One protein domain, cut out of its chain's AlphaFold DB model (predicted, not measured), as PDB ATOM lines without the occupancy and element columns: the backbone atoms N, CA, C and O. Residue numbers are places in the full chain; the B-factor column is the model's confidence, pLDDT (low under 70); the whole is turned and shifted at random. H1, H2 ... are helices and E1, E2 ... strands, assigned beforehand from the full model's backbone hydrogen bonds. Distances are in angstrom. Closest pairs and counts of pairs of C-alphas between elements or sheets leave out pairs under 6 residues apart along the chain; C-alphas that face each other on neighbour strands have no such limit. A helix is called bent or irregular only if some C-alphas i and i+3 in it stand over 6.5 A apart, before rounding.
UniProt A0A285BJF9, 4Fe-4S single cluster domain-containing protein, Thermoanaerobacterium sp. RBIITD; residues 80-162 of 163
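This is residues 80 to 162 of the 163 residues of the protein "4Fe-4S single cluster domain-containing protein" of Thermoanaerobacterium sp. RBIITD (UniProt A0A285BJF9). Two parallel strands, E1 and E2, lie side by side as a narrow ribbon, with two helices, H1 and H2, next to each other over one of its faces, H1 chiefly over E1 and H2 chiefly over E2, while the other face is bare. A long loop, residues 91 to 113, reaches out beyond the ends of the strands at Ile 90 and Trp 138 before it folds back to H1. The printed part has 83 residues, with two named strands and two named helices in the order E1, H1, E2, H2, and its class is mixed, helices and strands. It is only just compact, close to loose, with a radius of gyration of the C-alphas of 14.2 A and spans of 40 by 29 by 17 A.

E1 holds residues 85 to 90, begins at C-alpha 85 at (-35.885, -39.069, 22.155) and is 15.7 A long. H1 holds residues 114 to 130, 25.6 A, and begins at C-alpha 114 at (-54.127, -56.855, 21.843). E2 holds residues 133 to 138, 16.6 A. H2 holds residues 143 to 160, 22.4 A, and ends at C-alpha 160 at (-46.180, -42.725, 31.149). H1 is irregular, with C-alphas 126 and 129 7.6 A apart, and so is H2, with C-alphas 145 and 148 8.5 A apart; H2 also has a kink of 60 degrees near residue 150.

E1 and E2 are parallel neighbours, their directions 15 degrees apart. The C-alphas of Gly 87 and Ser 135 face each other at 4.8 A. N 88 and O 135 are within hydrogen-bond range at 2.8 A, and so are N 137 and O 88 at 2.8 A. E1, H1 and E2 form a strand-helix-strand unit, two parallel neighbour strands with a helix between them along the chain, and its crossover is right-handed. The closest C-alphas of E1 and H1 are those of Leu 86 and Ile 128, 7.4 A apart. The closest of E2 and H2 are those of Trp 138 and Ile 150, 7.6 A apart. H2 touches H1 with its residues 153 to 160 alone; the closest C-alphas are those of Thr 125 and Met 160, 7.4 A apart. The two helices run the same way at a steep tilt of 38 degrees, only just more than shallow. E1 and H2 are apart. O i to N i+4 pairs are within hydrogen-bond range in 11 of 13 cases in H1 and 11 of 14 in H2.

The two C-alphas farthest apart, those of Lys 101 and Arg 162, are 42.2 A from each other. The printed part has no cut. The link from E1 to H1 is long, 23 residues; those from H1 to E2 and from E2 to H2 are tight. The mean pLDDT of the printed part is 93.2, and residues 161 to 162 are under 70.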
ATOM      1  N   ARG A  80     -27.502 -39.020  15.040       85.69
ATOM      2  CA  ARG A  80     -27.521 -40.477  14.842       85.69
ATOM      3  C   ARG A  80     -27.488 -41.251  16.155       85.69
ATOM      4  O   ARG A  80     -28.154 -42.275  16.280       85.69
ATOM      5  N   TYR A  81     -26.670 -40.799  17.099       86.12
ATOM      6  CA  TYR A  81     -26.390 -41.515  18.344       86.12
ATOM      7  C   TYR A  81     -26.960 -40.818  19.578       86.12
ATOM      8  O   TYR A  81     -26.867 -41.356  20.683       86.12
ATOM      9  N   GLY A  82     -27.551 -39.633  19.419       80.25
ATOM     10  CA  GLY A  82     -28.254 -38.953  20.495       80.25
ATOM     11  C   GLY A  82     -29.420 -39.800  20.983       80.25
ATOM     12  O   GLY A  82     -30.292 -40.199  20.220       80.25
ATOM     13  N   SER A  83     -29.454 -40.064  22.285       74.00
ATOM     14  CA  SER A  83     -30.484 -40.889  22.923       74.00
ATOM     15  C   SER A  83     -31.543 -40.048  23.642       74.00
ATOM     16  O   SER A  83     -32.117 -40.488  24.631       74.00
ATOM     17  N   SER A  84     -31.773 -38.803  23.216       85.19
ATOM     18  CA  SER A  84     -32.671 -37.889  23.933       85.19
ATOM     19  C   SER A  84     -34.152 -38.134  23.639       85.19
ATOM     20  O   SER A  84     -34.990 -37.716  24.436       85.19
ATOM     21  N   SER A  85     -34.495 -38.818  22.545       87.94
ATOM     22  CA  SER A  85     -35.885 -39.069  22.155       87.94
ATOM     23  C   SER A  85     -36.124 -40.498  21.679       87.94
ATOM     24  O   SER A  85     -35.323 -41.036  20.917       87.94
ATOM     25  N   LEU A  86     -37.264 -41.072  22.066       90.62
ATOM     26  CA  LEU A  86     -37.781 -42.323  21.514       90.62
ATOM     27  C   LEU A  86     -38.812 -42.009  20.423       90.62
ATOM     28  O   LEU A  86     -39.899 -41.519  20.727       90.62
ATOM     29  N   GLY A  87     -38.472 -42.275  19.161       92.31
ATOM     30  CA  GLY A  87     -39.398 -42.168  18.031       92.31
ATOM     31  C   GLY A  87     -40.048 -43.515  17.718       92.31
ATOM     32  O   GLY A  87     -39.344 -44.505  17.529       92.31
ATOM     33  N   LEU A  88     -41.379 -43.555  17.659       95.38
ATOM     34  CA  LEU A  88     -42.161 -44.752  17.356       95.38
ATOM     35  C   LEU A  88     -43.054 -44.503  16.142       95.38
ATOM     36  O   LEU A  88     -43.909 -43.622  16.167       95.38
ATOM     37  N   THR A  89     -42.910 -45.323  15.107       97.50
ATOM     38  CA  THR A  89     -43.868 -45.396  13.998       97.50
ATOM     39  C   THR A  89     -44.713 -46.646  14.190       97.50
ATOM     40  O   THR A  89     -44.195 -47.759  14.137       97.50
ATOM     41  N   ILE A  90     -46.003 -46.470  14.473       97.88
ATOM     42  CA  ILE A  90     -46.899 -47.557  14.877       97.88
ATOM     43  C   ILE A  90     -47.985 -47.724  13.822       97.88
ATOM     44  O   ILE A  90     -48.743 -46.790  13.575       97.88
ATOM     45  N   ALA A  91     -48.093 -48.924  13.251       97.00
ATOM     46  CA  ALA A  91     -49.177 -49.297  12.347       97.00
ATOM     47  C   ALA A  91     -50.273 -50.071  13.105       97.00
ATOM     48  O   ALA A  91     -50.134 -51.280  13.292       97.00
ATOM     49  N   PRO A  92     -51.354 -49.418  13.583       97.44
ATOM     50  CA  PRO A  92     -52.447 -50.113  14.260       97.44
ATOM     51  C   PRO A  92     -53.286 -50.964  13.294       97.44
ATOM     52  O   PRO A  92     -54.052 -51.813  13.745       97.44
ATOM     53  N   ILE A  93     -53.162 -50.739  11.983       97.38
ATOM     54  CA  ILE A  93     -53.879 -51.458  10.932       97.38
ATOM     55  C   ILE A  93     -53.094 -51.388   9.614       97.38
ATOM     56  O   ILE A  93     -52.475 -50.367   9.321       97.38
ATOM     57  N   LEU A  94     -53.127 -52.451   8.810       96.12
ATOM     58  CA  LEU A  94     -52.546 -52.462   7.454       96.12
ATOM     59  C   LEU A  94     -53.584 -52.191   6.350       96.12
ATOM     60  O   LEU A  94     -53.231 -51.899   5.209       96.12
ATOM     61  N   GLN A  95     -54.873 -52.251   6.683       95.81
ATOM     62  CA  GLN A  95     -55.963 -51.972   5.757       95.81
ATOM     63  C   GLN A  95     -56.130 -50.474   5.533       95.81
ATOM     64  O   GLN A  95     -56.047 -49.680   6.467       95.81
ATOM     65  N   CYS A  96     -56.450 -50.112   4.293       95.88
ATOM     66  CA  CYS A  96     -56.779 -48.751   3.882       95.88
ATOM     67  C   CYS A  96     -58.161 -48.725   3.213       95.88
ATOM     68  O   CYS A  96     -58.565 -49.700   2.575       95.88
ATOM     69  N   ASN A  97     -58.888 -47.615   3.319       95.62
ATOM     70  CA  ASN A  97     -60.131 -47.363   2.575       95.62
ATOM     71  C   ASN A  97     -59.883 -46.774   1.167       95.62
ATOM     72  O   ASN A  97     -60.825 -46.671   0.383       95.62
ATOM     73  N   PHE A  98     -58.631 -46.454   0.819       94.06
ATOM     74  CA  PHE A  98     -58.196 -46.045  -0.523       94.06
ATOM     75  C   PHE A  98     -57.239 -47.073  -1.155       94.06
ATOM     76  O   PHE A  98     -56.752 -47.993  -0.499       94.06
ATOM     77  N   ARG A  99     -56.991 -46.944  -2.466       94.31
ATOM     78  CA  ARG A  99     -56.079 -47.795  -3.259       94.31
ATOM     79  C   ARG A  99     -55.177 -46.925  -4.138       94.31
ATOM     80  O   ARG A  99     -55.289 -46.911  -5.363       94.31
ATOM     81  N   CYS A 100     -54.345 -46.111  -3.493       95.25
ATOM     82  CA  CYS A 100     -53.488 -45.139  -4.169       95.25
ATOM     83  C   CYS A 100     -52.453 -45.844  -5.058       95.25
ATOM     84  O   CYS A 100     -51.733 -46.721  -4.594       95.25
ATOM     85  N   LYS A 101     -52.316 -45.416  -6.321       96.19
ATOM     86  CA  LYS A 101     -51.412 -46.038  -7.313       96.19
ATOM     87  C   LYS A 101     -49.930 -46.047  -6.896       96.19
ATOM     88  O   LYS A 101     -49.162 -46.862  -7.391       96.19
ATOM     89  N   TYR A 102     -49.532 -45.124  -6.028       95.81
ATOM     90  CA  TYR A 102     -48.167 -44.980  -5.517       95.81
ATOM     91  C   TYR A 102     -47.956 -45.646  -4.147       95.81
ATOM     92  O   TYR A 102     -46.869 -45.538  -3.586       95.81
ATOM     93  N   CYS A 103     -48.981 -46.285  -3.574       94.62
ATOM     94  CA  CYS A 103     -48.869 -46.961  -2.285       94.62
ATOM     95  C   CYS A 103     -48.204 -48.332  -2.461       94.62
ATOM     96  O   CYS A 103     -48.572 -49.090  -3.354       94.62
ATOM     97  N   TYR A 104     -47.226 -48.637  -1.608       93.31
ATOM     98  CA  TYR A 104     -46.506 -49.912  -1.617       93.31
ATOM     99  C   TYR A 104     -47.116 -50.964  -0.677       93.31
ATOM    100  O   TYR A 104     -46.654 -52.103  -0.657       93.31
ATOM    101  N   GLU A 105     -48.103 -50.597   0.144       91.88
ATOM    102  CA  GLU A 105     -48.702 -51.503   1.123       91.88
ATOM    103  C   GLU A 105     -49.610 -52.538   0.448       91.88
ATOM    104  O   GLU A 105     -50.347 -52.237  -0.489       91.88
ATOM    105  N   ALA A 106     -49.611 -53.766   0.970       90.50
ATOM    106  CA  ALA A 106     -50.464 -54.846   0.468       90.50
ATOM    107  C   ALA A 106     -51.958 -54.664   0.815       90.50
ATOM    108  O   ALA A 106     -52.804 -55.392   0.296       90.50
ATOM    109  N   HIS A 107     -52.296 -53.690   1.672       91.38
ATOM    110  CA  HIS A 107     -53.655 -53.411   2.149       91.38
ATOM    111  C   HIS A 107     -54.348 -54.629   2.785       91.38
ATOM    112  O   HIS A 107     -55.523 -54.909   2.532       91.38
ATOM    113  N   GLU A 108     -53.606 -55.379   3.599       91.88
ATOM    114  CA  GLU A 108     -54.135 -56.538   4.311       91.88
ATOM    115  C   GLU A 108     -55.167 -56.112   5.356       91.88
ATOM    116  O   GLU A 108     -54.960 -55.147   6.094       91.88
ATOM    117  N   ASN A 109     -56.262 -56.866   5.477       92.00
ATOM    118  CA  ASN A 109     -57.251 -56.654   6.534       92.00
ATOM    119  C   ASN A 109     -56.754 -57.176   7.889       92.00
ATOM    120  O   ASN A 109     -57.288 -58.141   8.433       92.00
ATOM    121  N   SER A 110     -55.696 -56.549   8.395       93.88
ATOM    122  CA  SER A 110     -54.982 -56.928   9.608       93.88
ATOM    123  C   SER A 110     -54.951 -55.752  10.577       93.88
ATOM    124  O   SER A 110     -54.431 -54.680  10.257       93.88
ATOM    125  N   PHE A 111     -55.534 -55.963  11.754       96.06
ATOM    126  CA  PHE A 111     -55.496 -55.034  12.879       96.06
ATOM    127  C   PHE A 111     -54.411 -55.469  13.858       96.06
ATOM    128  O   PHE A 111     -54.181 -56.661  14.069       96.06
ATOM    129  N   MET A 112     -53.784 -54.498  14.516       96.69
ATOM    130  CA  MET A 112     -52.850 -54.757  15.601       96.69
ATOM    131  C   MET A 112     -53.558 -55.494  16.742       96.69
ATOM    132  O   MET A 112     -54.475 -54.962  17.374       96.69
ATOM    133  N   SER A 113     -53.108 -56.715  17.033       97.12
ATOM    134  CA  SER A 113     -53.688 -57.532  18.099       97.12
ATOM    135  C   SER A 113     -53.443 -56.927  19.485       97.12
ATOM    136  O   SER A 113     -52.489 -56.177  19.701       97.12
ATOM    137  N   ASN A 114     -54.284 -57.295  20.452       97.25
ATOM    138  CA  ASN A 114     -54.127 -56.855  21.843       97.25
ATOM    139  C   ASN A 114     -52.783 -57.297  22.446       97.25
ATOM    140  O   ASN A 114     -52.191 -56.553  23.225       97.25
ATOM    141  N   ASP A 115     -52.266 -58.463  22.051       98.12
ATOM    142  CA  ASP A 115     -50.959 -58.946  22.507       98.12
ATOM    143  C   ASP A 115     -49.822 -58.047  22.008       98.12
ATOM    144  O   ASP A 115     -48.933 -57.687  22.778       98.12
ATOM    145  N   VAL A 116     -49.876 -57.610  20.743       97.75
ATOM    146  CA  VAL A 116     -48.891 -56.670  20.184       97.75
ATOM    147  C   VAL A 116     -48.997 -55.305  20.862       97.75
ATOM    148  O   VAL A 116     -47.971 -54.720  21.208       97.75
ATOM    149  N   GLN A 117     -50.215 -54.818  21.117       97.94
ATOM    150  CA  GLN A 117     -50.433 -53.579  21.873       97.94
ATOM    151  C   GLN A 117     -49.804 -53.662  23.272       97.94
ATOM    152  O   GLN A 117     -49.092 -52.748  23.685       97.94
ATOM    153  N   LYS A 118     -49.992 -54.780  23.985       97.88
ATOM    154  CA  LYS A 118     -49.380 -55.011  25.300       97.88
ATOM    155  C   LYS A 118     -47.852 -55.040  25.224       97.88
ATOM    156  O   LYS A 118     -47.193 -54.375  26.019       97.88
ATOM    157  N   LEU A 119     -47.285 -55.760  24.254       98.12
ATOM    158  CA  LEU A 119     -45.833 -55.826  24.051       98.12
ATOM    159  C   LEU A 119     -45.230 -54.454  23.726       98.12
ATOM    160  O   LEU A 119     -44.147 -54.134  24.213       98.12
ATOM    161  N   LEU A 120     -45.936 -53.623  22.955       97.69
ATOM    162  CA  LEU A 120     -45.546 -52.239  22.691       97.69
ATOM    163  C   LEU A 120     -45.491 -51.421  23.990       97.69
ATOM    164  O   LEU A 120     -44.494 -50.747  24.245       97.69
ATOM    165  N   ILE A 121     -46.525 -51.503  24.830       96.94
ATOM    166  CA  ILE A 121     -46.554 -50.801  26.120       96.94
ATOM    167  C   ILE A 121     -45.429 -51.277  27.049       96.94
ATOM    168  O   ILE A 121     -44.750 -50.456  27.673       96.94
ATOM    169  N   GLU A 122     -45.172 -52.584  27.116       96.69
ATOM    170  CA  GLU A 122     -44.057 -53.132  27.894       96.69
ATOM    171  C   GLU A 122     -42.700 -52.658  27.365       96.69
ATOM    172  O   GLU A 122     -41.810 -52.320  28.149       96.69
ATOM    173  N   PHE A 123     -42.535 -52.616  26.041       96.25
ATOM    174  CA  PHE A 123     -41.333 -52.096  25.403       96.25
ATOM    175  C   PHE A 123     -41.099 -50.631  25.780       96.25
ATOM    176  O   PHE A 123     -39.995 -50.289  26.207       96.25
ATOM    177  N   VAL A 124     -42.124 -49.779  25.678       95.00
ATOM    178  CA  VAL A 124     -42.003 -48.359  26.029       95.00
ATOM    179  C   VAL A 124     -41.692 -48.201  27.512       95.00
ATOM    180  O   VAL A 124     -40.707 -47.554  27.850       95.00
ATOM    181  N   THR A 125     -42.437 -48.868  28.395       93.94
ATOM    182  CA  THR A 125     -42.227 -48.806  29.852       93.94
ATOM    183  C   THR A 125     -40.787 -49.151  30.251       93.94
ATOM    184  O   THR A 125     -40.192 -48.470  31.082       93.94
ATOM    185  N   LYS A 126     -40.181 -50.176  29.634       93.31
ATOM    186  CA  LYS A 126     -38.798 -50.598  29.934       93.31
ATOM    187  C   LYS A 126     -37.730 -49.603  29.477       93.31
ATOM    188  O   LYS A 126     -36.599 -49.667  29.955       93.31
ATOM    189  N   ASN A 127     -38.058 -48.732  28.526       91.00
ATOM    190  CA  ASN A 127     -37.083 -47.896  27.837       91.00
ATOM    191  C   ASN A 127     -37.285 -46.394  28.075       91.00
ATOM    192  O   ASN A 127     -36.324 -45.643  27.931       91.00
ATOM    193  N   ILE A 128     -38.486 -45.950  28.462       89.94
ATOM    194  CA  ILE A 128     -38.867 -44.531  28.492       89.94
ATOM    195  C   ILE A 128     -37.974 -43.678  29.402       89.94
ATOM    196  O   ILE A 128     -37.650 -42.557  29.032       89.94
ATOM    197  N   SER A 129     -37.464 -44.230  30.510       89.00
ATOM    198  CA  SER A 129     -36.563 -43.525  31.441       89.00
ATOM    199  C   SER A 129     -35.210 -43.125  30.839       89.00
ATOM    200  O   SER A 129     -34.499 -42.300  31.407       89.00
ATOM    201  N   ARG A 130     -34.832 -43.703  29.692       88.75
ATOM    202  CA  ARG A 130     -33.596 -43.364  28.968       88.75
ATOM    203  C   ARG A 130     -33.752 -42.134  28.076       88.75
ATOM    204  O   ARG A 130     -32.744 -41.599  27.620       88.75
ATOM    205  N   TYR A 131     -34.986 -41.711  27.813       88.56
ATOM    206  CA  TYR A 131     -35.313 -40.671  26.846       88.56
ATOM    207  C   TYR A 131     -35.981 -39.489  27.545       88.56
ATOM    208  O   TYR A 131     -36.730 -39.647  28.501       88.56
ATOM    209  N   LYS A 132     -35.722 -38.280  27.049       88.06
ATOM    210  CA  LYS A 132     -36.365 -37.052  27.536       88.06
ATOM    211  C   LYS A 132     -37.743 -36.851  26.924       88.06
ATOM    212  O   LYS A 132     -38.600 -36.259  27.558       88.06
ATOM    213  N   ASN A 133     -37.933 -37.314  25.691       88.50
ATOM    214  CA  ASN A 133     -39.167 -37.137  24.938       88.50
ATOM    215  C   ASN A 133     -39.553 -38.438  24.233       88.50
ATOM    216  O   ASN A 133     -38.690 -39.217  23.821       88.50
ATOM    217  N   ILE A 134     -40.850 -38.626  24.026       90.81
ATOM    218  CA  ILE A 134     -41.403 -39.668  23.165       90.81
ATOM    219  C   ILE A 134     -42.165 -39.006  22.017       90.81
ATOM    220  O   ILE A 134     -42.887 -38.033  22.222       90.81
ATOM    221  N   SER A 135     -41.991 -39.522  20.805       92.88
ATOM    222  CA  SER A 135     -42.747 -39.104  19.627       92.88
ATOM    223  C   SER A 135     -43.393 -40.324  18.992       92.88
ATOM    224  O   SER A 135     -42.747 -41.360  18.833       92.88
ATOM    225  N   VAL A 136     -44.672 -40.202  18.646       96.12
ATOM    226  CA  VAL A 136     -45.456 -41.276  18.039       96.12
ATOM    227  C   VAL A 136     -46.021 -40.799  16.709       96.12
ATOM    228  O   VAL A 136     -46.713 -39.786  16.648       96.12
ATOM    229  N   SER A 137     -45.757 -41.559  15.653       97.88
ATOM    230  CA  SER A 137     -46.380 -41.413  14.341       97.88
ATOM    231  C   SER A 137     -47.297 -42.603  14.082       97.88
ATOM    232  O   SER A 137     -46.836 -43.742  13.993       97.88
ATOM    233  N   TRP A 138     -48.596 -42.341  13.955       97.62
ATOM    234  CA  TRP A 138     -49.577 -43.347  13.553       97.62
ATOM    235  C   TRP A 138     -49.492 -43.557  12.040       97.62
ATOM    236  O   TRP A 138     -49.669 -42.617  11.269       97.62
ATOM    237  N   TYR A 139     -49.173 -44.783  11.639       96.19
ATOM    238  CA  TYR A 139     -48.883 -45.196  10.267       96.19
ATOM    239  C   TYR A 139     -49.706 -46.446   9.888       96.19
ATOM    240  O   TYR A 139     -50.613 -46.826  10.622       96.19
ATOM    241  N   GLY A 140     -49.414 -47.090   8.761       94.12
ATOM    242  CA  GLY A 140     -50.168 -48.204   8.188       94.12
ATOM    243  C   GLY A 140     -51.106 -47.720   7.087       94.12
ATOM    244  O   GLY A 140     -50.959 -46.592   6.621       94.12
ATOM    245  N   GLY A 141     -52.093 -48.545   6.730       94.56
ATOM    246  CA  GLY A 141     -52.999 -48.273   5.613       94.56
ATOM    247  C   GLY A 141     -53.815 -46.987   5.793       94.56
ATOM    248  O   GLY A 141     -53.454 -45.926   5.300       94.56
ATOM    249  N   GLU A 142     -54.966 -47.069   6.458       96.56
ATOM    250  CA  GLU A 142     -55.684 -45.892   6.963       96.56
ATOM    251  C   GLU A 142     -55.762 -46.006   8.491       96.56
ATOM    252  O   GLU A 142     -56.643 -46.706   9.007       96.56
ATOM    253  N   PRO A 143     -54.845 -45.357   9.235       96.56
ATOM    254  CA  PRO A 143     -54.752 -45.499  10.686       96.56
ATOM    255  C   PRO A 143     -56.067 -45.186  11.406       96.56
ATOM    256  O   PRO A 143     -56.387 -45.822  12.414       96.56
ATOM    257  N   LEU A 144     -56.866 -44.244  10.886       96.62
ATOM    258  CA  LEU A 144     -58.124 -43.840  11.511       96.62
ATOM    259  C   LEU A 144     -59.211 -44.925  11.456       96.62
ATOM    260  O   LEU A 144     -60.164 -44.857  12.231       96.62
ATOM    261  N   LEU A 145     -59.057 -45.977  10.642       96.38
ATOM    262  CA  LEU A 145     -59.919 -47.165  10.729       96.38
ATOM    263  C   LEU A 145     -59.730 -47.929  12.051       96.38
ATOM    264  O   LEU A 145     -60.650 -48.603  12.508       96.38
ATOM    265  N   ALA A 146     -58.571 -47.785  12.703       97.38
ATOM    266  CA  ALA A 146     -58.269 -48.332  14.024       97.38
ATOM    267  C   ALA A 146     -58.265 -47.246  15.120       97.38
ATOM    268  O   ALA A 146     -57.484 -47.296  16.074       97.38
ATOM    269  N   TYR A 147     -59.164 -46.262  15.010       97.62
ATOM    270  CA  TYR A 147     -59.242 -45.110  15.915       97.62
ATOM    271  C   TYR A 147     -59.268 -45.476  17.410       97.62
ATOM    272  O   TYR A 147     -58.588 -44.842  18.214       97.62
ATOM    273  N   GLN A 148     -60.010 -46.518  17.803       97.75
ATOM    274  CA  GLN A 148     -60.085 -46.938  19.210       97.75
ATOM    275  C   GLN A 148     -58.724 -47.409  19.749       97.75
ATOM    276  O   GLN A 148     -58.348 -47.031  20.860       97.75
ATOM    277  N   THR A 149     -57.961 -48.161  18.950       97.62
ATOM    278  CA  THR A 149     -56.593 -48.584  19.281       97.62
ATOM    279  C   THR A 149     -55.675 -47.375  19.440       97.62
ATOM    280  O   THR A 149     -54.960 -47.284  20.438       97.62
ATOM    281  N   ILE A 150     -55.748 -46.409  18.516       98.19
ATOM    282  CA  ILE A 150     -54.981 -45.154  18.592       98.19
ATOM    283  C   ILE A 150     -55.281 -44.417  19.898       98.19
ATOM    284  O   ILE A 150     -54.356 -44.041  20.618       98.19
ATOM    285  N   VAL A 151     -56.560 -44.228  20.239       98.19
ATOM    286  CA  VAL A 151     -56.967 -43.523  21.463       98.19
ATOM    287  C   VAL A 151     -56.493 -44.258  22.718       98.19
ATOM    288  O   VAL A 151     -55.976 -43.615  23.632       98.19
ATOM    289  N   SER A 152     -56.655 -45.585  22.777       97.56
ATOM    290  CA  SER A 152     -56.240 -46.391  23.932       97.56
ATOM    291  C   SER A 152     -54.732 -46.312  24.156       97.56
ATOM    292  O   SER A 152     -54.290 -45.947  25.243       97.56
ATOM    293  N   LEU A 153     -53.940 -46.570  23.113       97.38
ATOM    294  CA  LEU A 153     -52.483 -46.505  23.195       97.38
ATOM    295  C   LEU A 153     -51.994 -45.087  23.499       97.38
ATOM    296  O   LEU A 153     -51.099 -44.915  24.319       97.38
ATOM    297  N   SER A 154     -52.601 -44.059  22.898       96.81
ATOM    298  CA  SER A 154     -52.234 -42.665  23.176       96.81
ATOM    299  C   SER A 154     -52.415 -42.322  24.655       96.81
ATOM    300  O   SER A 154     -51.536 -41.701  25.241       96.81
ATOM    301  N   LYS A 155     -53.521 -42.750  25.283       96.12
ATOM    302  CA  LYS A 155     -53.756 -42.521  26.718       96.12
ATOM    303  C   LYS A 155     -52.682 -43.177  27.584       96.12
ATOM    304  O   LYS A 155     -52.143 -42.510  28.464       96.12
ATOM    305  N   GLU A 156     -52.359 -44.441  27.320       94.88
ATOM    306  CA  GLU A 156     -51.301 -45.166  28.038       94.88
ATOM    307  C   GLU A 156     -49.949 -44.450  27.906       94.88
ATOM    308  O   GLU A 156     -49.315 -44.117  28.906       94.88
ATOM    309  N   LEU A 157     -49.546 -44.120  26.676       94.06
ATOM    310  CA  LEU A 157     -48.257 -43.485  26.394       94.06
ATOM    311  C   LEU A 157     -48.145 -42.074  26.995       94.06
ATOM    312  O   LEU A 157     -47.098 -41.718  27.535       94.06
ATOM    313  N   ILE A 158     -49.218 -41.275  26.956       93.06
ATOM    314  CA  ILE A 158     -49.250 -39.932  27.564       93.06
ATOM    315  C   ILE A 158     -49.130 -40.020  29.090       93.06
ATOM    316  O   ILE A 158     -48.427 -39.213  29.699       93.06
ATOM    317  N   ASN A 159     -49.788 -40.998  29.717       90.88
ATOM    318  CA  ASN A 159     -49.720 -41.180  31.167       90.88
ATOM    319  C   ASN A 159     -48.313 -41.577  31.639       90.88
ATOM    320  O   ASN A 159     -47.907 -41.172  32.726       90.88
ATOM    321  N   MET A 160     -47.551 -42.309  30.821       85.75
ATOM    322  CA  MET A 160     -46.180 -42.725  31.149       85.75
ATOM    323  C   MET A 160     -45.176 -41.571  31.165       85.75
ATOM    324  O   MET A 160     -44.177 -41.657  31.866       85.75
ATOM    325  N   HIS A 161     -45.431 -40.486  30.428       66.31
ATOM    326  CA  HIS A 161     -44.533 -39.328  30.375       66.31
ATOM    327  C   HIS A 161     -44.670 -38.385  31.590       66.31
ATOM    328  O   HIS A 161     -43.962 -37.388  31.687       66.31
ATOM    329  N   ARG A 162     -45.596 -38.664  32.520       58.00
ATOM    330  CA  ARG A 162     -45.872 -37.813  33.695       58.00
ATOM    331  C   ARG A 162     -45.008 -38.113  34.933       58.00
ATOM    332  O   ARG A 162     -45.318 -37.589  36.002       58.00
TER     333      ARG A 162